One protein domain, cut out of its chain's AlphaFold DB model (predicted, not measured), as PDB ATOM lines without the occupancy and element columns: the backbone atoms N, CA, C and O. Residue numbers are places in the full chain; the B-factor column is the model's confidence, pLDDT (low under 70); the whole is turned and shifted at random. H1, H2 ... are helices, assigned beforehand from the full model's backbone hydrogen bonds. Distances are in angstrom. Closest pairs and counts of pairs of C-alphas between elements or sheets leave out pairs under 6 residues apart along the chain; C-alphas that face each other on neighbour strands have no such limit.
ATOM      1  N   VAL A  62      96.606 136.932 149.555       76.81
ATOM      2  CA  VAL A  62      97.521 136.990 150.704       76.81
ATOM      3  C   VAL A  62      98.991 136.844 150.295       76.81
ATOM      4  O   VAL A  62      99.853 137.522 150.858       76.81
ATOM      5  N   VAL A  63      99.303 135.991 149.315       76.38
ATOM      6  CA  VAL A  63     100.678 135.805 148.825       76.38
ATOM      7  C   VAL A  63     101.131 137.056 148.078       76.38
ATOM      8  O   VAL A  63     102.211 137.576 148.354       76.38
ATOM      9  N   LEU A  64     100.282 137.602 147.206       78.19
ATOM     10  CA  LEU A  64     100.582 138.826 146.456       78.19
ATOM     11  C   LEU A  64     100.781 140.036 147.378       78.19
ATOM     12  O   LEU A  64     101.743 140.791 147.211       78.19
ATOM     13  N   ASP A  65      99.926 140.186 148.389       76.69
ATOM     14  CA  ASP A  65     100.069 141.231 149.402       76.69
ATOM     15  C   ASP A  65     101.351 141.046 150.222       76.69
ATOM     16  O   ASP A  65     102.069 142.019 150.472       76.69
ATOM     17  N   SER A  66     101.704 139.804 150.570       80.12
ATOM     18  CA  SER A  66     102.957 139.497 151.270       80.12
ATOM     19  C   SER A  66     104.180 139.876 150.433       80.12
ATOM     20  O   SER A  66     105.064 140.578 150.923       80.12
ATOM     21  N   LEU A  67     104.222 139.490 149.153       84.44
ATOM     22  CA  LEU A  67     105.316 139.841 148.235       84.44
ATOM     23  C   LEU A  67     105.444 141.355 148.057       84.44
ATOM     24  O   LEU A  67     106.554 141.890 148.015       84.44
ATOM     25  N   ARG A  68     104.312 142.064 148.005       83.81
ATOM     26  CA  ARG A  68     104.280 143.527 147.943       83.81
ATOM     27  C   ARG A  68     104.852 144.158 149.214       83.81
ATOM     28  O   ARG A  68     105.678 145.065 149.108       83.81
ATOM     29  N   VAL A  69     104.435 143.703 150.399       81.94
ATOM     30  CA  VAL A  69     104.934 144.212 151.691       81.94
ATOM     31  C   VAL A  69     106.431 143.937 151.846       81.94
ATOM     32  O   VAL A  69     107.173 144.823 152.269       81.94
ATOM     33  N   LEU A  70     106.888 142.753 151.433       82.38
ATOM     34  CA  LEU A  70     108.303 142.371 151.424       82.38
ATOM     35  C   LEU A  70     109.125 143.093 150.347       82.38
ATOM     36  O   LEU A  70     110.346 142.967 150.334       82.38
ATOM     37  N   GLN A  71     108.478 143.854 149.457       87.94
ATOM     38  CA  GLN A  71     109.102 144.487 148.294       87.94
ATOM     39  C   GLN A  71     109.900 143.478 147.455       87.94
ATOM     40  O   GLN A  71     111.002 143.785 147.001       87.94
ATOM     41  N   TRP A  72     109.335 142.280 147.253       89.19
ATOM     42  CA  TRP A  72     110.013 141.145 146.621       89.19
ATOM     43  C   TRP A  72     110.641 141.515 145.277       89.19
ATOM     44  O   TRP A  72     111.807 141.224 145.053       89.19
ATOM     45  N   ASP A  73     109.922 142.271 144.442       89.31
ATOM     46  CA  ASP A  73     110.432 142.744 143.151       89.31
ATOM     47  C   ASP A  73     111.756 143.516 143.276       89.31
ATOM     48  O   ASP A  73     112.712 143.242 142.554       89.31
ATOM     49  N   LYS A  74     111.850 144.426 144.257       90.06
ATOM     50  CA  LYS A  74     113.065 145.216 144.495       90.06
ATOM     51  C   LYS A  74     114.206 144.362 145.031       90.06
ATOM     52  O   LYS A  74     115.366 144.644 144.739       90.06
ATOM     53  N   LEU A  75     113.896 143.342 145.834       89.88
ATOM     54  CA  LEU A  75     114.898 142.378 146.280       89.88
ATOM     55  C   LEU A  75     115.421 141.571 145.087       89.88
ATOM     56  O   LEU A  75     116.633 141.432 144.946       89.88
ATOM     57  N   CYS A  76     114.534 141.106 144.202       93.38
ATOM     58  CA  CYS A  76     114.928 140.432 142.969       93.38
ATOM     59  C   CYS A  76     115.817 141.326 142.101       93.38
ATOM     60  O   CYS A  76     116.862 140.864 141.656       93.38
ATOM     61  N   ASP A  77     115.464 142.604 141.928       92.81
ATOM     62  CA  ASP A  77     116.294 143.579 141.207       92.81
ATOM     63  C   ASP A  77     117.666 143.774 141.867       92.81
ATOM     64  O   ASP A  77     118.689 143.809 141.181       92.81
ATOM     65  N   SER A  78     117.708 143.845 143.201       93.31
ATOM     66  CA  SER A  78     118.955 143.994 143.958       93.31
ATOM     67  C   SER A  78     119.870 142.774 143.860       93.31
ATOM     68  O   SER A  78     121.085 142.934 143.941       93.31
ATOM     69  N   VAL A  79     119.326 141.561 143.750       93.50
ATOM     70  CA  VAL A  79     120.130 140.348 143.537       93.50
ATOM     71  C   VAL A  79     120.549 140.262 142.072       93.50
ATOM     72  O   VAL A  79     121.723 140.044 141.778       93.50
ATOM     73  N   ALA A  80     119.616 140.506 141.150       96.25
ATOM     74  CA  ALA A  80     119.864 140.486 139.715       96.25
ATOM     75  C   ALA A  80     120.964 141.470 139.309       96.25
ATOM     76  O   ALA A  80     121.767 141.128 138.451       96.25
ATOM     77  N   SER A  81     121.091 142.636 139.955       95.38
ATOM     78  CA  SER A  81     122.143 143.615 139.641       95.38
ATOM     79  C   SER A  81     123.581 143.096 139.795       95.38
ATOM     80  O   SER A  81     124.506 143.747 139.316       95.38
ATOM     81  N   PHE A  82     123.790 141.952 140.459       95.25
ATOM     82  CA  PHE A  82     125.101 141.303 140.560       95.25
ATOM     83  C   PHE A  82     125.478 140.460 139.330       95.25
ATOM     84  O   PHE A  82     126.652 140.094 139.198       95.25
ATOM     85  N   ALA A  83     124.529 140.175 138.432       96.75
ATOM     86  CA  ALA A  83     124.804 139.541 137.145       96.75
ATOM     87  C   ALA A  83     125.562 140.505 136.215       96.75
ATOM     88  O   ALA A  83     125.242 141.700 136.120       96.75
ATOM     89  N   GLY A  84     126.583 139.988 135.530       94.44
ATOM     90  CA  GLY A  84     127.446 140.775 134.649       94.44
ATOM     91  C   GLY A  84     126.767 141.165 133.336       94.44
ATOM     92  O   GLY A  84     127.018 142.255 132.821       94.44
ATOM     93  N   THR A  85     125.852 140.330 132.841       96.56
ATOM     94  CA  THR A  85     125.200 140.485 131.533       96.56
ATOM     95  C   THR A  85     123.737 140.914 131.654       96.56
ATOM     96  O   THR A  85     123.086 140.696 132.676       96.56
ATOM     97  N   SER A  86     123.180 141.529 130.606       95.56
ATOM     98  CA  SER A  86     121.765 141.936 130.580       95.56
ATOM     99  C   SER A  86     120.810 140.741 130.678       95.56
ATOM    100  O   SER A  86     119.884 140.772 131.489       95.56
ATOM    101  N   LEU A  87     121.065 139.674 129.915       96.38
ATOM    102  CA  LEU A  87     120.258 138.451 129.953       96.38
ATOM    103  C   LEU A  87     120.442 137.676 131.261       96.38
ATOM    104  O   LEU A  87     119.470 137.141 131.781       96.38
ATOM    105  N   GLY A  88     121.637 137.690 131.860       96.75
ATOM    106  CA  GLY A  88     121.858 137.138 133.198       96.75
ATOM    107  C   GLY A  88     121.044 137.859 134.275       96.75
ATOM    108  O   GLY A  88     120.454 137.206 135.136       96.75
ATOM    109  N   ARG A  89     120.919 139.196 134.208       96.75
ATOM    110  CA  ARG A  89     120.040 139.962 135.120       96.75
ATOM    111  C   ARG A  89     118.583 139.549 134.961       96.75
ATOM    112  O   ARG A  89     117.903 139.317 135.961       96.75
ATOM    113  N   GLN A  90     118.111 139.445 133.720       96.44
ATOM    114  CA  GLN A  90     116.743 139.026 133.430       96.44
ATOM    115  C   GLN A  90     116.482 137.599 133.933       96.44
ATOM    116  O   GLN A  90     115.552 137.397 134.709       96.44
ATOM    117  N   ALA A  91     117.347 136.645 133.583       96.44
ATOM    118  CA  ALA A  91     117.240 135.251 134.004       96.44
ATOM    119  C   ALA A  91     117.298 135.098 135.534       96.44
ATOM    120  O   ALA A  91     116.520 134.340 136.113       96.44
ATOM    121  N   THR A  92     118.152 135.872 136.212       96.75
ATOM    122  CA  THR A  92     118.206 135.907 137.683       96.75
ATOM    123  C   THR A  92     116.884 136.395 138.265       96.75
ATOM    124  O   THR A  92     116.341 135.768 139.174       96.75
ATOM    125  N   LYS A  93     116.332 137.492 137.733       95.31
ATOM    126  CA  LYS A  93     115.051 138.036 138.196       95.31
ATOM    127  C   LYS A  93     113.909 137.038 137.978       95.31
ATOM    128  O   LYS A  93     113.142 136.793 138.906       95.31
ATOM    129  N   GLU A  94     113.826 136.430 136.799       94.00
ATOM    130  CA  GLU A  94     112.827 135.404 136.473       94.00
ATOM    131  C   GLU A  94     112.953 134.172 137.381       94.00
ATOM    132  O   GLU A  94     111.952 133.676 137.901       94.00
ATOM    133  N   GLN A  95     114.180 133.714 137.655       93.38
ATOM    134  CA  GLN A  95     114.429 132.590 138.557       93.38
ATOM    135  C   GLN A  95     113.950 132.875 139.987       93.38
ATOM    136  O   GLN A  95     113.396 131.977 140.621       93.38
ATOM    137  N   LEU A  96     114.145 134.100 140.489       91.06
ATOM    138  CA  LEU A  96     113.720 134.513 141.833       91.06
ATOM    139  C   LEU A  96     112.202 134.715 141.950       91.06
ATOM    140  O   LEU A  96     111.644 134.563 143.034       91.06
ATOM    141  N   TRP A  97     111.523 135.038 140.849       90.19
ATOM    142  CA  TRP A  97     110.059 135.119 140.801       90.19
ATOM    143  C   TRP A  97     109.371 133.750 140.757       90.19
ATOM    144  O   TRP A  97     108.169 133.654 141.004       90.19
ATOM    145  N   ASN A  98     110.120 132.677 140.504       88.75
ATOM    146  CA  ASN A  98     109.618 131.316 140.616       88.75
ATOM    147  C   ASN A  98     109.660 130.845 142.086       88.75
ATOM    148  O   ASN A  98     110.655 130.276 142.534       88.75
ATOM    149  N   LEU A  99     108.580 131.128 142.825       81.31
ATOM    150  CA  LEU A  99     108.469 130.922 144.278       81.31
ATOM    151  C   LEU A  99     108.264 129.455 144.693       81.31
ATOM    152  O   LEU A  99     108.739 129.047 145.751       81.31
ATOM    153  N   ASP A 100     107.581 128.660 143.867       77.56
ATOM    154  CA  ASP A 100     107.230 127.272 144.178       77.56
ATOM    155  C   ASP A 100     108.357 126.326 143.739       77.56
ATOM    156  O   ASP A 100     108.311 125.703 142.676       77.56
ATOM    157  N   LYS A 101     109.412 126.244 144.558       79.31
ATOM    158  CA  LYS A 101     110.553 125.346 144.327       79.31
ATOM    159  C   LYS A 101     110.401 124.028 145.076       79.31
ATOM    160  O   LYS A 101     110.071 124.009 146.263       79.31
ATOM    161  N   ALA A 102     110.720 122.928 144.395       85.94
ATOM    162  CA  ALA A 102     110.878 121.633 145.040       85.94
ATOM    163  C   ALA A 102     112.097 121.631 145.985       85.94
ATOM    164  O   ALA A 102     113.004 122.470 145.878       85.94
ATOM    165  N   TYR A 103     112.128 120.670 146.910       84.25
ATOM    166  CA  TYR A 103     113.249 120.488 147.833       84.25
ATOM    167  C   TYR A 103     114.556 120.242 147.066       84.25
ATOM    168  O   TYR A 103     115.559 120.909 147.313       84.25
ATOM    169  N   GLU A 104     114.518 119.345 146.080       87.44
ATOM    170  CA  GLU A 104     115.665 118.961 145.255       87.44
ATOM    171  C   GLU A 104     116.204 120.151 144.452       87.44
ATOM    172  O   GLU A 104     117.414 120.370 144.398       87.44
ATOM    173  N   ASP A 105     115.312 120.973 143.890       88.62
ATOM    174  CA  ASP A 105     115.695 122.203 143.190       88.62
ATOM    175  C   ASP A 105     116.394 123.191 144.126       88.62
ATOM    176  O   ASP A 105     117.363 123.840 143.739       88.62
ATOM    177  N   SER A 106     115.912 123.305 145.363       89.25
ATOM    178  CA  SER A 106     116.470 124.225 146.353       89.25
ATOM    179  C   SER A 106     117.854 123.781 146.819       89.25
ATOM    180  O   SER A 106     118.757 124.611 146.916       89.25
ATOM    181  N   VAL A 107     118.053 122.477 147.040       90.56
ATOM    182  CA  VAL A 107     119.374 121.899 147.331       90.56
ATOM    183  C   VAL A 107     120.334 122.146 146.168       90.56
ATOM    184  O   VAL A 107     121.418 122.681 146.393       90.56
ATOM    185  N   ARG A 108     119.911 121.877 144.924       93.06
ATOM    186  CA  ARG A 108     120.725 122.133 143.726       93.06
ATOM    187  C   ARG A 108     121.145 123.604 143.623       93.06
ATOM    188  O   ARG A 108     122.323 123.898 143.438       93.06
ATOM    189  N   LEU A 109     120.207 124.543 143.788       93.31
ATOM    190  CA  LEU A 109     120.494 125.984 143.724       93.31
ATOM    191  C   LEU A 109     121.490 126.429 144.800       93.31
ATOM    192  O   LEU A 109     122.319 127.314 144.545       93.31
ATOM    193  N   LEU A 110     121.412 125.842 145.998       92.88
ATOM    194  CA  LEU A 110     122.384 126.083 147.056       92.88
ATOM    195  C   LEU A 110     123.758 125.560 146.640       92.88
ATOM    196  O   LEU A 110     124.707 126.342 146.633       92.88
ATOM    197  N   GLU A 111     123.867 124.297 146.229       94.56
ATOM    198  CA  GLU A 111     125.131 123.678 145.803       94.56
ATOM    199  C   GLU A 111     125.821 124.477 144.691       94.56
ATOM    200  O   GLU A 111     126.985 124.849 144.846       94.56
ATOM    201  N   GLU A 112     125.080 124.865 143.650       95.88
ATOM    202  CA  GLU A 112     125.541 125.778 142.595       95.88
ATOM    203  C   GLU A 112     126.106 127.090 143.167       95.88
ATOM    204  O   GLU A 112     127.184 127.547 142.781       95.88
ATOM    205  N   THR A 113     125.390 127.706 144.113       95.50
ATOM    206  CA  THR A 113     125.797 128.989 144.708       95.50
ATOM    207  C   THR A 113     127.081 128.836 145.521       95.50
ATOM    208  O   THR A 113     127.968 129.686 145.435       95.50
ATOM    209  N   LYS A 114     127.226 127.754 146.296       94.38
ATOM    210  CA  LYS A 114     128.454 127.476 147.059       94.38
ATOM    211  C   LYS A 114     129.633 127.194 146.145       94.38
ATOM    212  O   LYS A 114     130.702 127.747 146.390       94.38
ATOM    213  N   ALA A 115     129.436 126.400 145.097       95.19
ATOM    214  CA  ALA A 115     130.460 126.153 144.093       95.19
ATOM    215  C   ALA A 115     130.978 127.468 143.497       95.19
ATOM    216  O   ALA A 115     132.182 127.719 143.494       95.19
ATOM    217  N   ALA A 116     130.070 128.363 143.092       95.62
ATOM    218  CA  ALA A 116     130.445 129.668 142.557       95.62
ATOM    219  C   ALA A 116     131.147 130.568 143.587       95.62
ATOM    220  O   ALA A 116     132.064 131.313 143.232       95.62
ATOM    221  N   VAL A 117     130.756 130.514 144.864       94.75
ATOM    222  CA  VAL A 117     131.461 131.228 145.943       94.75
ATOM    223  C   VAL A 117     132.899 130.720 146.081       94.75
ATOM    224  O   VAL A 117     133.819 131.530 146.180       94.75
ATOM    225  N   GLU A 118     133.112 129.404 146.066       93.62
ATOM    226  CA  GLU A 118     134.454 128.817 146.152       93.62
ATOM    227  C   GLU A 118     135.298 129.143 144.911       93.62
ATOM    228  O   GLU A 118     136.464 129.512 145.055       93.62
ATOM    229  N   MET A 119     134.708 129.116 143.710       93.44
ATOM    230  CA  MET A 119     135.373 129.548 142.471       93.44
ATOM    231  C   MET A 119     135.826 131.015 142.546       93.44
ATOM    232  O   MET A 119     136.981 131.316 142.241       93.44
ATOM    233  N   ASN A 120     134.963 131.918 143.027       91.31
ATOM    234  CA  ASN A 120     135.315 133.329 143.232       91.31
ATOM    235  C   ASN A 120     136.453 133.499 144.255       91.31
ATOM    236  O   ASN A 120     137.376 134.273 144.018       91.31
ATOM    237  N   LYS A 121     136.419 132.768 145.381       90.44
ATOM    238  CA  LYS A 121     137.477 132.825 146.411       90.44
ATOM    239  C   LYS A 121     138.820 132.306 145.911       90.44
ATOM    240  O   LYS A 121     139.853 132.837 146.308       90.44
ATOM    241  N   TYR A 122     138.807 131.270 145.074       88.50
ATOM    242  CA  TYR A 122     140.013 130.744 144.441       88.50
ATOM    243  C   TYR A 122     140.633 131.750 143.458       88.50
ATOM    244  O   TYR A 122     141.841 131.740 143.243       88.50
ATOM    245  N   GLY A 123     139.812 132.633 142.880       83.31
ATOM    246  CA  GLY A 123     140.218 133.541 141.810       83.31
ATOM    247  C   GLY A 123     139.975 132.967 140.414       83.31
ATOM    248  O   GLY A 123     140.561 133.451 139.448       83.31
ATOM    249  N   ALA A 124     139.109 131.954 140.278       76.19
ATOM    250  CA  ALA A 124     138.594 131.574 138.969       76.19
ATOM    251  C   ALA A 124     137.739 132.741 138.452       76.19
ATOM    252  O   ALA A 124     136.673 133.028 138.997       76.19
ATOM    253  N   MET A 125     138.251 133.458 137.448       72.38
ATOM    254  CA  MET A 125     137.632 134.683 136.946       72.38
ATOM    255  C   MET A 125     136.258 134.378 136.338       72.38
ATOM    256  O   MET A 125     136.165 133.873 135.223       72.38
ATOM    257  N   MET A 126     135.198 134.678 137.089       83.31
ATOM    258  CA  MET A 126     133.797 134.619 136.658       83.31
ATOM    259  C   MET A 126     133.246 136.036 136.503       83.31
ATOM    260  O   MET A 126     132.220 136.401 137.077       83.31
ATOM    261  N   ASP A 127     133.981 136.870 135.775       88.50
ATOM    262  CA  ASP A 127     133.554 138.228 135.479       88.50
ATOM    263  C   ASP A 127     132.939 138.282 134.084       88.50
ATOM    264  O   ASP A 127     133.638 138.305 133.077       88.50
ATOM    265  N   PHE A 128     131.611 138.280 134.043       92.12
ATOM    266  CA  PHE A 128     130.853 138.363 132.800       92.12
ATOM    267  C   PHE A 128     130.704 139.810 132.300       92.12
ATOM    268  O   PHE A 128     130.028 140.052 131.297       92.12
ATOM    269  N   THR A 129     131.282 140.797 133.000       87.44
ATOM    270  CA  THR A 129     131.227 142.191 132.552       87.44
ATOM    271  C   THR A 129     131.994 142.358 131.236       87.44
ATOM    272  O   THR A 129     133.090 141.841 131.056       87.44
ATOM    273  N   GLY A 130     131.380 143.052 130.273       86.00
ATOM    274  CA  GLY A 130     131.951 143.260 128.935       86.00
ATOM    275  C   GLY A 130     131.509 142.251 127.869       86.00
ATOM    276  O   GLY A 130     131.806 142.462 126.697       86.00
ATOM    277  N   ILE A 131     130.759 141.205 128.230       93.62
ATOM    278  CA  ILE A 131     130.153 140.294 127.249       93.62
ATOM    279  C   ILE A 131     128.821 140.878 126.766       93.62
ATOM    280  O   ILE A 131     127.859 140.986 127.532       93.62
ATOM    281  N   ASP A 132     128.742 141.213 125.478       94.94
ATOM    282  CA  ASP A 132     127.501 141.674 124.849       94.94
ATOM    283  C   ASP A 132     126.613 140.491 124.434       94.94
ATOM    284  O   ASP A 132     126.538 140.093 123.273       94.94
ATOM    285  N   VAL A 133     125.934 139.905 125.419       95.81
ATOM    286  CA  VAL A 133     125.023 138.770 125.200       95.81
ATOM    287  C   VAL A 133     123.819 139.113 124.318       95.81
ATOM    288  O   VAL A 133     123.257 138.208 123.709       95.81
ATOM    289  N   ALA A 134     123.434 140.392 124.215       95.94
ATOM    290  CA  ALA A 134     122.327 140.811 123.359       95.94
ATOM    291  C   ALA A 134     122.726 140.715 121.880       95.94
ATOM    292  O   ALA A 134     121.984 140.150 121.080       95.94
ATOM    293  N   MET A 135     123.930 141.181 121.531       97.25
ATOM    294  CA  MET A 135     124.486 141.001 120.185       97.25
ATOM    295  C   MET A 135     124.725 139.524 119.846       97.25
ATOM    296  O   MET A 135     124.529 139.104 118.706       97.25
ATOM    297  N   VAL A 136     125.114 138.700 120.827       98.00
ATOM    298  CA  VAL A 136     125.221 137.250 120.596       98.00
ATOM    299  C   VAL A 136     123.855 136.644 120.272       98.00
ATOM    300  O   VAL A 136     123.737 135.904 119.297       98.00
ATOM    301  N   GLU A 137     122.818 136.978 121.043       98.12
ATOM    302  CA  GLU A 137     121.458 136.483 120.817       98.12
ATOM    303  C   GLU A 137     120.941 136.863 119.423       98.12
ATOM    304  O   GLU A 137     120.448 136.006 118.682       98.12
ATOM    305  N   THR A 138     121.105 138.126 119.014       97.94
ATOM    306  CA  THR A 138     120.685 138.564 117.675       97.94
ATOM    307  C   THR A 138     121.480 137.861 116.576       97.94
ATOM    308  O   THR A 138     120.889 137.432 115.579       97.94
ATOM    309  N   GLY A 139     122.786 137.652 116.776       97.81
ATOM    310  CA  GLY A 139     123.643 136.875 115.879       97.81
ATOM    311  C   GLY A 139     123.181 135.423 115.713       97.81
ATOM    312  O   GLY A 139     123.070 134.938 114.584       97.81
ATOM    313  N   ILE A 140     122.831 134.745 116.812       98.12
ATOM    314  CA  ILE A 140     122.270 133.382 116.799       98.12
ATOM    315  C   ILE A 140     120.948 133.356 116.023       98.12
ATOM    316  O   ILE A 140     120.767 132.524 115.130       98.12
ATOM    317  N   ILE A 141     120.034 134.297 116.293       98.06
ATOM    318  CA  ILE A 141     118.732 134.379 115.611       98.06
ATOM    319  C   ILE A 141     118.905 134.595 114.101       98.06
ATOM    320  O   ILE A 141     118.199 133.972 113.302       98.06
ATOM    321  N   ARG A 142     119.831 135.468 113.685       97.50
ATOM    322  CA  ARG A 142     120.137 135.706 112.264       97.50
ATOM    323  C   ARG A 142     120.724 134.470 111.599       97.50
ATOM    324  O   ARG A 142     120.231 134.068 110.545       97.50
ATOM    325  N   ALA A 143     121.703 133.831 112.239       97.56
ATOM    326  CA  ALA A 143     122.311 132.609 111.731       97.56
ATOM    327  C   ALA A 143     121.286 131.483 111.588       97.56
ATOM    328  O   ALA A 143     121.230 130.837 110.541       97.56
ATOM    329  N   ARG A 144     120.387 131.317 112.562       97.50
ATOM    330  CA  ARG A 144     119.271 130.368 112.473       97.50
ATOM    331  C   ARG A 144     118.369 130.642 111.264       97.50
ATOM    332  O   ARG A 144     117.924 129.709 110.605       97.50
ATOM    333  N   LYS A 145     118.128 131.917 110.940       96.88
ATOM    334  CA  LYS A 145     117.342 132.346 109.767       96.88
ATOM    335  C   LYS A 145     118.123 132.317 108.446       96.88
ATOM    336  O   LYS A 145     117.527 132.552 107.400       96.88
ATOM    337  N   GLY A 146     119.434 132.067 108.472       95.12
ATOM    338  CA  GLY A 146     120.302 132.138 107.291       95.12
ATOM    339  C   GLY A 146     120.528 133.552 106.756       95.12
ATOM    340  O   GLY A 146     120.961 133.710 105.618       95.12
ATOM    341  N   VAL A 147     120.240 134.570 107.568       96.88
ATOM    342  CA  VAL A 147     120.504 135.976 107.246       96.88
ATOM    343  C   VAL A 147     121.934 136.316 107.681       96.88
ATOM    344  O   VAL A 147     122.333 135.873 108.760       96.88
ATOM    345  N   PRO A 148     122.698 137.104 106.899       97.50
ATOM    346  CA  PRO A 148     124.035 137.536 107.286       97.50
ATOM    347  C   PRO A 148     124.072 138.165 108.688       97.50
ATOM    348  O   PRO A 148     123.349 139.127 108.985       97.50
ATOM    349  N   VAL A 149     124.923 137.614 109.554       98.00
ATOM    350  CA  VAL A 149     125.283 138.239 110.834       98.00
ATOM    351  C   VAL A 149     126.077 139.514 110.580       98.00
ATOM    352  O   VAL A 149     126.829 139.600 109.616       98.00
ATOM    353  N   THR A 150     125.924 140.522 111.425       97.88
ATOM    354  CA  THR A 150     126.778 141.715 111.384       97.88
ATOM    355  C   THR A 150     128.161 141.409 111.959       97.88
ATOM    356  O   THR A 150     128.338 140.453 112.719       97.88
ATOM    357  N   GLY A 151     129.159 142.230 111.623       97.44
ATOM    358  CA  GLY A 151     130.503 142.060 112.177       97.44
ATOM    359  C   GLY A 151     130.545 142.247 113.697       97.44
ATOM    360  O   GLY A 151     131.212 141.475 114.380       97.44
ATOM    361  N   SER A 152     129.759 143.177 114.251       97.69
ATOM    362  CA  SER A 152     129.635 143.367 115.705       97.69
ATOM    363  C   SER A 152     129.026 142.145 116.407       97.69
ATOM    364  O   SER A 152     129.545 141.716 117.433       97.69
ATOM    365  N   GLU A 153     127.983 141.528 115.836       98.25
ATOM    366  CA  GLU A 153     127.396 140.281 116.361       98.25
ATOM    367  C   GLU A 153     128.402 139.119 116.312       98.25
ATOM    368  O   GLU A 153     128.521 138.350 117.269       98.25
ATOM    369  N   ALA A 154     129.176 139.007 115.226       97.88
ATOM    370  CA  ALA A 154     130.226 137.999 115.108       97.88
ATOM    371  C   ALA A 154     131.336 138.204 116.156       97.88
ATOM    372  O   ALA A 154     131.763 137.248 116.805       97.88
ATOM    373  N   MET A 155     131.781 139.445 116.371       97.88
ATOM    374  CA  MET A 155     132.787 139.758 117.389       97.88
ATOM    375  C   MET A 155     132.272 139.526 118.810       97.88
ATOM    376  O   MET A 155     133.009 138.981 119.632       97.88
ATOM    377  N   ALA A 156     131.006 139.844 119.093       97.81
ATOM    378  CA  ALA A 156     130.380 139.531 120.375       97.81
ATOM    379  C   ALA A 156     130.373 138.016 120.646       97.81
ATOM    380  O   ALA A 156     130.741 137.579 121.739       97.81
ATOM    381  N   LEU A 157     130.045 137.200 119.634       98.06
ATOM    382  CA  LEU A 157     130.112 135.739 119.740       98.06
ATOM    383  C   LEU A 157     131.544 135.250 119.981       98.06
ATOM    384  O   LEU A 157     131.767 134.402 120.843       98.06
ATOM    385  N   SER A 158     132.520 135.799 119.255       97.69
ATOM    386  CA  SER A 158     133.939 135.499 119.478       97.69
ATOM    387  C   SER A 158     134.355 135.805 120.923       97.69
ATOM    388  O   SER A 158     134.986 134.972 121.577       97.69
ATOM    389  N   GLY A 159     133.927 136.951 121.464       96.56
ATOM    390  CA  GLY A 159     134.155 137.338 122.858       96.56
ATOM    391  C   GLY A 159     133.571 136.342 123.863       96.56
ATOM    392  O   GLY A 159     134.272 135.919 124.782       96.56
ATOM    393  N   LEU A 160     132.327 135.898 123.655       97.38
ATOM    394  CA  LEU A 160     131.686 134.886 124.499       97.38
ATOM    395  C   LEU A 160     132.434 133.544 124.468       97.38
ATOM    396  O   LEU A 160     132.689 132.951 125.517       97.38
ATOM    397  N   LEU A 161     132.805 133.062 123.278       97.06
ATOM    398  CA  LEU A 161     133.511 131.787 123.118       97.06
ATOM    399  C   LEU A 161     134.898 131.815 123.776       97.06
ATOM    400  O   LEU A 161     135.286 130.855 124.441       97.06
ATOM    401  N   LYS A 162     135.627 132.929 123.643       96.31
ATOM    402  CA  LYS A 162     136.908 133.139 124.331       96.31
ATOM    403  C   LYS A 162     136.757 133.198 125.843       96.31
ATOM    404  O   LYS A 162     137.597 132.661 126.560       96.31
ATOM    405  N   PHE A 163     135.705 133.848 126.334       95.94
ATOM    406  CA  PHE A 163     135.415 133.876 127.762       95.94
ATOM    407  C   PHE A 163     135.172 132.459 128.298       95.94
ATOM    408  O   PHE A 163     135.786 132.063 129.291       95.94
ATOM    409  N   ALA A 164     134.356 131.663 127.599       95.81
ATOM    410  CA  ALA A 164     134.121 130.263 127.940       95.81
ATOM    411  C   ALA A 164     135.422 129.434 127.921       95.81
ATOM    412  O   ALA A 164     135.653 128.631 128.825       95.81
ATOM    413  N   GLU A 165     136.311 129.662 126.946       95.31
ATOM    414  CA  GLU A 165     137.637 129.033 126.913       95.31
ATOM    415  C   GLU A 165     138.500 129.419 128.112       95.31
ATOM    416  O   GLU A 165     139.038 128.537 128.783       95.31
ATOM    417  N   ALA A 166     138.618 130.712 128.414       94.56
ATOM    418  CA  ALA A 166     139.415 131.193 129.536       94.56
ATOM    419  C   ALA A 166     138.922 130.598 130.863       94.56
ATOM    420  O   ALA A 166     139.717 130.124 131.677       94.56
ATOM    421  N   LEU A 167     137.603 130.551 131.053       93.56
ATOM    422  CA  LEU A 167     136.973 129.925 132.207       93.56
ATOM    423  C   LEU A 167     137.291 128.426 132.292       93.56
ATOM    424  O   LEU A 167     137.709 127.942 133.348       93.56
ATOM    425  N   GLN A 168     137.161 127.695 131.183       94.19
ATOM    426  CA  GLN A 168     137.470 126.268 131.135       94.19
ATOM    427  C   GLN A 168     138.952 125.990 131.419       94.19
ATOM    428  O   GLN A 168     139.280 125.046 132.142       94.19
ATOM    429  N   VAL A 169     139.863 126.819 130.902       93.88
ATOM    430  CA  VAL A 169     141.304 126.732 131.185       93.88
ATOM    431  C   VAL A 169     141.592 126.991 132.664       93.88
ATOM    432  O   VAL A 169     142.344 126.224 133.268       93.88
ATOM    433  N   ASN A 170     140.965 128.003 133.269       92.44
ATOM    434  CA  ASN A 170     141.133 128.322 134.689       92.44
ATOM    435  C   ASN A 170     140.666 127.175 135.595       92.44
ATOM    436  O   ASN A 170     141.384 126.781 136.516       92.44
ATOM    437  N   VAL A 171     139.504 126.580 135.303       92.06
ATOM    438  CA  VAL A 171     138.994 125.416 136.046       92.06
ATOM    439  C   VAL A 171     139.918 124.208 135.868       92.06
ATOM    440  O   VAL A 171     140.297 123.574 136.853       92.06
ATOM    441  N   LYS A 172     140.377 123.926 134.642       92.69
ATOM    442  CA  LYS A 172     141.361 122.860 134.378       92.69
ATOM    443  C   LYS A 172     142.671 123.079 135.137       92.69
ATOM    444  O   LYS A 172     143.252 122.112 135.626       92.69
ATOM    445  N   ALA A 173     143.151 124.317 135.226       92.00
ATOM    446  CA  ALA A 173     144.361 124.653 135.969       92.00
ATOM    447  C   ALA A 173     144.181 124.422 137.477       92.00
ATOM    448  O   ALA A 173     145.055 123.816 138.095       92.00
ATOM    449  N   ALA A 174     143.033 124.813 138.040       90.25
ATOM    450  CA  ALA A 174     142.707 124.571 139.444       90.25
ATOM    451  C   ALA A 174     142.689 123.075 139.783       90.25
ATOM    452  O   ALA A 174     143.349 122.651 140.729       90.25
ATOM    453  N   ILE A 175     142.020 122.267 138.952       90.88
ATOM    454  CA  ILE A 175     141.933 120.807 139.121       90.88
ATOM    455  C   ILE A 175     143.313 120.142 139.013       90.88
ATOM    456  O   ILE A 175     143.600 119.181 139.719       90.88
ATOM    457  N   LYS A 176     144.184 120.642 138.127       91.50
ATOM    458  CA  LYS A 176     145.562 120.142 138.005       91.50
ATOM    459  C   LYS A 176     146.430 120.504 139.206       91.50
ATOM    460  O   LYS A 176     147.344 119.749 139.519       91.50
ATOM    461  N   ALA A 177     146.191 121.660 139.826       90.38
ATOM    462  CA  ALA A 177     146.936 122.096 141.002       90.38
ATOM    463  C   ALA A 177     146.563 121.272 142.243       90.38
ATOM    464  O   ALA A 177     147.447 120.875 142.996       90.38
ATOM    465  N   ASP A 178     145.270 121.004 142.431       90.19
ATOM    466  CA  ASP A 178     144.749 120.131 143.480       90.19
ATOM    467  C   ASP A 178     143.427 119.503 143.008       90.19
ATOM    468  O   ASP A 178     142.475 120.205 142.652       90.19
ATOM    469  N   SER A 179     143.372 118.167 143.003       87.25
ATOM    470  CA  SER A 179     142.203 117.409 142.550       87.25
ATOM    471  C   SER A 179     140.952 117.693 143.380       87.25
ATOM    472  O   SER A 179     139.841 117.552 142.868       87.25
ATOM    473  N   ASP A 180     141.109 118.146 144.628       91.31
ATOM    474  CA  ASP A 180     139.986 118.499 145.495       91.31
ATOM    475  C   ASP A 180     139.197 119.702 144.960       91.31
ATOM    476  O   ASP A 180     138.003 119.826 145.247       91.31
ATOM    477  N   TRP A 181     139.812 120.573 144.145       89.38
ATOM    478  CA  TRP A 181     139.101 121.697 143.524       89.38
ATOM    479  C   TRP A 181     137.992 121.249 142.589       89.38
ATOM    480  O   TRP A 181     136.984 121.943 142.494       89.38
ATOM    481  N   PHE A 182     138.125 120.074 141.968       88.12
ATOM    482  CA  PHE A 182     137.029 119.496 141.201       88.12
ATOM    483  C   PHE A 182     135.794 119.328 142.092       88.12
ATOM    484  O   PHE A 182     134.741 119.876 141.796       88.12
ATOM    485  N   MET A 183     135.937 118.672 143.247       90.31
ATOM    486  CA  MET A 183     134.817 118.429 144.164       90.31
ATOM    487  C   MET A 183     134.299 119.709 144.827       90.31
ATOM    488  O   MET A 183     133.104 119.830 145.083       90.31
ATOM    489  N   ARG A 184     135.170 120.688 145.093       91.25
ATOM    490  CA  ARG A 184     134.766 121.984 145.671       91.25
ATOM    491  C   ARG A 184     133.974 122.849 144.696       91.25
ATOM    492  O   ARG A 184     133.137 123.632 145.138       91.25
ATOM    493  N   PHE A 185     134.251 122.725 143.401       93.75
ATOM    494  CA  PHE A 185     133.561 123.461 142.347       93.75
ATOM    495  C   PHE A 185     132.359 122.708 141.779       93.75
ATOM    496  O   PHE A 185     131.669 123.264 140.932       93.75
ATOM    497  N   MET A 186     132.058 121.491 142.238       93.06
ATOM    498  CA  MET A 186     130.839 120.794 141.830       93.06
ATOM    499  C   MET A 186     129.585 121.541 142.316       93.06
ATOM    500  O   MET A 186     129.545 121.951 143.478       93.06
ATOM    501  N   PRO A 187     128.555 121.697 141.462       94.44
ATOM    502  CA  PRO A 187     128.411 121.075 140.133       94.44
ATOM    503  C   PRO A 187     128.994 121.885 138.954       94.44
ATOM    504  O   PRO A 187     128.968 121.432 137.815       94.44
ATOM    505  N   LEU A 188     129.535 123.083 139.185       94.62
ATOM    506  CA  LEU A 188     130.007 123.973 138.114       94.62
ATOM    507  C   LEU A 188     131.229 123.452 137.360       94.62
ATOM    508  O   LEU A 188     131.382 123.751 136.180       94.62
ATOM    509  N   SER A 189     132.101 122.678 138.004       92.81
ATOM    510  CA  SER A 189     133.231 122.048 137.317       92.81
ATOM    511  C   SER A 189     132.780 121.092 136.216       92.81
ATOM    512  O   SER A 189     133.402 121.081 135.161       92.81
ATOM    513  N   GLU A 190     131.712 120.322 136.432       93.19
ATOM    514  CA  GLU A 190     131.137 119.440 135.407       93.19
ATOM    515  C   GLU A 190     130.584 120.276 134.250       93.19
ATOM    516  O   GLU A 190     131.059 120.142 133.123       93.19
ATOM    517  N   LEU A 191     129.727 121.255 134.563       93.50
ATOM    518  CA  LEU A 191     129.152 122.176 133.579       93.50
ATOM    519  C   LEU A 191     130.225 122.855 132.709       93.50
ATOM    520  O   LEU A 191     130.096 122.910 131.490       93.50
ATOM    521  N   VAL A 192     131.300 123.365 133.319       93.69
ATOM    522  CA  VAL A 192     132.390 124.056 132.610       93.69
ATOM    523  C   VAL A 192     133.215 123.093 131.750       93.69
ATOM    524  O   VAL A 192     133.680 123.457 130.663       93.69
ATOM    525  N   MET A 193     133.431 121.866 132.221       91.38
ATOM    526  CA  MET A 193     134.207 120.863 131.488       91.38
ATOM    527  C   MET A 193     133.437 120.286 130.297       91.38
ATOM    528  O   MET A 193     134.071 119.900 129.317       91.38
ATOM    529  N   GLU A 194     132.105 120.296 130.349       94.06
ATOM    530  CA  GLU A 194     131.218 119.888 129.253       94.06
ATOM    531  C   GLU A 194     131.030 120.963 128.169       94.06
ATOM    532  O   GLU A 194     130.493 120.667 127.101       94.06
ATOM    533  N   LEU A 195     131.497 122.199 128.391       93.69
ATOM    534  CA  LEU A 195     131.403 123.264 127.389       93.69
ATOM    535  C   LEU A 195     132.132 122.880 126.096       93.69
ATOM    536  O   LEU A 195     133.358 122.710 126.067       93.69
ATOM    537  N   VAL A 196     131.369 122.833 125.006       94.38
ATOM    538  CA  VAL A 196     131.880 122.662 123.645       94.38
ATOM    539  C   VAL A 196     132.227 124.037 123.081       94.38
ATOM    540  O   VAL A 196     131.350 124.859 122.832       94.38
ATOM    541  N   ILE A 197     133.522 124.304 122.897       94.50
ATOM    542  CA  ILE A 197     134.014 125.602 122.420       94.50
ATOM    543  C   ILE A 197     134.553 125.470 120.997       94.50
ATOM    544  O   ILE A 197     135.554 124.793 120.740       94.50
ATOM    545  N   CYS A 198     133.929 126.191 120.070       93.62
ATOM    546  CA  CYS A 198     134.279 126.182 118.655       93.62
ATOM    547  C   CYS A 198     135.503 127.059 118.337       93.62
ATOM    548  O   CYS A 198     135.399 128.118 117.718       93.62
ATOM    549  N   GLN A 199     136.700 126.597 118.706       95.12
ATOM    550  CA  GLN A 199     137.967 127.286 118.411       95.12
ATOM    551  C   GLN A 199     138.188 127.650 116.928       95.12
ATOM    552  O   GLN A 199     138.678 128.749 116.641       95.12
ATOM    553  N   LEU A 329     125.562 125.401 115.205       96.06
ATOM    554  CA  LEU A 329     124.557 126.269 115.830       96.06
ATOM    555  C   LEU A 329     124.059 125.730 117.176       96.06
ATOM    556  O   LEU A 329     123.928 126.496 118.124       96.06
ATOM    557  N   ASN A 330     123.825 124.419 117.269       96.38
ATOM    558  CA  ASN A 330     123.362 123.788 118.506       96.38
ATOM    559  C   ASN A 330     124.391 123.943 119.635       96.38
ATOM    560  O   ASN A 330     124.023 124.247 120.764       96.38
ATOM    561  N   ASP A 331     125.679 123.771 119.328       96.62
ATOM    562  CA  ASP A 331     126.752 123.895 120.318       96.62
ATOM    563  C   ASP A 331     126.908 125.350 120.776       96.62
ATOM    564  O   ASP A 331     127.055 125.612 121.970       96.62
ATOM    565  N   ILE A 332     126.783 126.304 119.845       97.75
ATOM    566  CA  ILE A 332     126.772 127.742 120.150       97.75
ATOM    567  C   ILE A 332     125.601 128.091 121.076       97.75
ATOM    568  O   ILE A 332     125.793 128.798 122.063       97.75
ATOM    569  N   GLU A 333     124.398 127.598 120.782       97.19
ATOM    570  CA  GLU A 333     123.201 127.853 121.590       97.19
ATOM    571  C   GLU A 333     123.300 127.226 122.982       97.19
ATOM    572  O   GLU A 333     122.966 127.870 123.978       97.19
ATOM    573  N   ASN A 334     123.811 125.998 123.075       96.88
ATOM    574  CA  ASN A 334     124.042 125.331 124.352       96.88
ATOM    575  C   ASN A 334     125.062 126.099 125.198       96.88
ATOM    576  O   ASN A 334     124.795 126.382 126.365       96.88
ATOM    577  N   LEU A 335     126.194 126.503 124.611       97.38
ATOM    578  CA  LEU A 335     127.199 127.311 125.301       97.38
ATOM    579  C   LEU A 335     126.611 128.651 125.752       97.38
ATOM    580  O   LEU A 335     126.818 129.049 126.896       97.38
ATOM    581  N   PHE A 336     125.855 129.328 124.887       97.69
ATOM    582  CA  PHE A 336     125.201 130.595 125.206       97.69
ATOM    583  C   PHE A 336     124.263 130.472 126.413       97.69
ATOM    584  O   PHE A 336     124.383 131.241 127.370       97.69
ATOM    585  N   ASN A 337     123.396 129.458 126.420       96.94
ATOM    586  CA  ASN A 337     122.488 129.193 127.536       96.94
ATOM    587  C   ASN A 337     123.246 128.836 128.821       96.94
ATOM    588  O   ASN A 337     122.924 129.362 129.889       96.94
ATOM    589  N   SER A 338     124.295 128.013 128.722       96.44
ATOM    590  CA  SER A 338     125.163 127.687 129.857       96.44
ATOM    591  C   SER A 338     125.836 128.934 130.430       96.44
ATOM    592  O   SER A 338     125.894 129.083 131.647       96.44
ATOM    593  N   MET A 339     126.286 129.877 129.596       96.25
ATOM    594  CA  MET A 339     126.881 131.134 130.070       96.25
ATOM    595  C   MET A 339     125.863 132.024 130.798       96.25
ATOM    596  O   MET A 339     126.199 132.594 131.836       96.25
ATOM    597  N   ILE A 340     124.612 132.098 130.329       96.94
ATOM    598  CA  ILE A 340     123.535 132.825 131.030       96.94
ATOM    599  C   ILE A 340     123.214 132.165 132.380       96.94
ATOM    600  O   ILE A 340     123.058 132.851 133.398       96.94
ATOM    601  N   GLN A 341     123.143 130.830 132.414       96.06
ATOM    602  CA  GLN A 341     122.935 130.083 133.653       96.06
ATOM    603  C   GLN A 341     124.088 130.324 134.633       96.06
ATOM    604  O   GLN A 341     123.850 130.590 135.811       96.06
ATOM    605  N   MET A 342     125.332 130.290 134.156       95.44
ATOM    606  CA  MET A 342     126.499 130.566 134.984       95.44
ATOM    607  C   MET A 342     126.505 131.993 135.533       95.44
ATOM    608  O   MET A 342     126.795 132.169 136.714       95.44
ATOM    609  N   ASP A 343     126.140 133.000 134.735       97.25
ATOM    610  CA  ASP A 343     126.025 134.383 135.213       97.25
ATOM    611  C   ASP A 343     124.934 134.510 136.290       97.25
ATOM    612  O   ASP A 343     125.133 135.166 137.310       97.25
ATOM    613  N   THR A 344     123.821 133.784 136.138       96.94
ATOM    614  CA  THR A 344     122.754 133.714 137.152       96.94
ATOM    615  C   THR A 344     123.251 133.112 138.470       96.94
ATOM    616  O   THR A 344     122.994 133.644 139.553       96.94
ATOM    617  N   ILE A 345     124.004 132.011 138.403       96.88
ATOM    618  CA  ILE A 345     124.600 131.371 139.584       96.88
ATOM    619  C   ILE A 345     125.630 132.305 140.233       96.88
ATOM    620  O   ILE A 345     125.635 132.494 141.455       96.88
ATOM    621  N   ASN A 346     126.470 132.937 139.416       96.06
ATOM    622  CA  ASN A 346     127.476 133.886 139.865       96.06
ATOM    623  C   ASN A 346     126.843 135.128 140.509       96.06
ATOM    624  O   ASN A 346     127.356 135.607 141.516       96.06
ATOM    625  N   ALA A 347     125.698 135.609 140.020       96.25
ATOM    626  CA  ALA A 347     124.957 136.704 140.639       96.25
ATOM    627  C   ALA A 347     124.544 136.365 142.080       96.25
ATOM    628  O   ALA A 347     124.797 137.155 142.993       96.25
ATOM    629  N   ARG A 348     124.003 135.157 142.318       94.88
ATOM    630  CA  ARG A 348     123.675 134.679 143.677       94.88
ATOM    631  C   ARG A 348     124.919 134.593 144.561       94.88
ATOM    632  O   ARG A 348     124.885 135.013 145.718       94.88
ATOM    633  N   ALA A 349     126.025 134.085 144.021       95.12
ATOM    634  CA  ALA A 349     127.285 133.956 144.750       95.12
ATOM    635  C   ALA A 349     127.902 135.316 145.108       95.12
ATOM    636  O   ALA A 349     128.293 135.530 146.255       95.12
ATOM    637  N   ARG A 350     127.944 136.263 144.164       94.50
ATOM    638  CA  ARG A 350     128.445 137.626 144.388       94.50
ATOM    639  C   ARG A 350     127.567 138.400 145.363       94.50
ATOM    640  O   ARG A 350     128.103 139.082 146.233       94.50
ATOM    641  N   TYR A 351     126.243 138.250 145.272       93.75
ATOM    642  CA  TYR A 351     125.322 138.790 146.270       93.75
ATOM    643  C   TYR A 351     125.629 138.204 147.657       93.75
ATOM    644  O   TYR A 351     125.829 138.949 148.611       93.75
ATOM    645  N   SER A 352     125.772 136.878 147.766       91.44
ATOM    646  CA  SER A 352     126.150 136.216 149.023       91.44
ATOM    647  C   SER A 352     127.468 136.758 149.588       91.44
ATOM    648  O   SER A 352     127.525 137.140 150.753       91.44
ATOM    649  N   LEU A 353     128.511 136.895 148.765       90.88
ATOM    650  CA  LEU A 353     129.799 137.461 149.183       90.88
ATOM    651  C   LEU A 353     129.678 138.919 149.648       90.88
ATOM    652  O   LEU A 353     130.258 139.281 150.669       90.88
ATOM    653  N   SER A 354     128.902 139.744 148.943       89.81
ATOM    654  CA  SER A 354     128.714 141.163 149.277       89.81
ATOM    655  C   SER A 354     127.966 141.388 150.594       89.81
ATOM    656  O   SER A 354     128.110 142.455 151.193       89.81
ATOM    657  N   PHE A 355     127.139 140.433 151.014       86.38
ATOM    658  CA  PHE A 355     126.309 140.528 152.218       86.38
ATOM    659  C   PHE A 355     126.728 139.543 153.319       86.38
ATOM    660  O   PHE A 355     126.005 139.407 154.304       86.38
ATOM    661  N   GLU A 356     127.874 138.871 153.164       86.06
ATOM    662  CA  GLU A 356     128.362 137.831 154.081       86.06
ATOM    663  C   GLU A 356     127.306 136.740 154.349       86.06
ATOM    664  O   GLU A 356     127.038 136.344 155.487       86.06
TER     665      GLU A 356
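What this domain is: This is residues 62 to 199 and 329 to 356 of the 495 residues of an uncharacterized protein of Erythranthe guttata (UniProt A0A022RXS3). Look for the longest helix, H6, along one side, and for the long H9, which runs through the middle and crosses it steeply. Helices H3, H2 and H4 pack across the later part of H9, H5 packs by its start, short H7 and H8 fold back from H6, and residues 65 to 69 of H1 stick out. The printed part has 166 residues, with nine named helices in order H1 to H9, which hold 127 of them, and no named strand; its class is all helix, and it is compact, with a radius of gyration of the C-alphas of 17.0 A and spans of 50 by 43 by 26 A.

Where its parts are: Find C-alpha 151 at (130.503, 142.060, 112.177); from there H6 runs 38.7 A to residue 177. H9, residues 329 to 354, covers 36.8 A and ends at (128.714, 141.163, 149.277). Then find H4 at 103 to 122, 28.9 A; H5 at 133 to 145; H3 at 86 to 97; H2 at 72 to 80; H1 at 62 to 69; H7 at 180 to 185; and H8 at 188 to 193.

How they stand to each other: H6 touches H5 with residues 152 to 160 alone, closest C-alphas Glu 153 and Met 135, 4.9 A. H6 and H9 only just touch, with 3 pairs of C-alphas within 8 A, closest Ala 164 and Met 339, 7.6 A. H9, the hub, touches H4 about perpendicular, 79 degrees, closest C-alphas Ala 349 and Val 117, 5.1 A. H2 and H3 form a helical hairpin. In each helix every O i to N i+4 pair is within hydrogen-bond range.

The domain as a whole: Residues 200 to 328 are not printed; C-alphas 199 and 329 are 13.7 A apart across the cut. No link printed whole is long. No printed residue is under pLDDT 70.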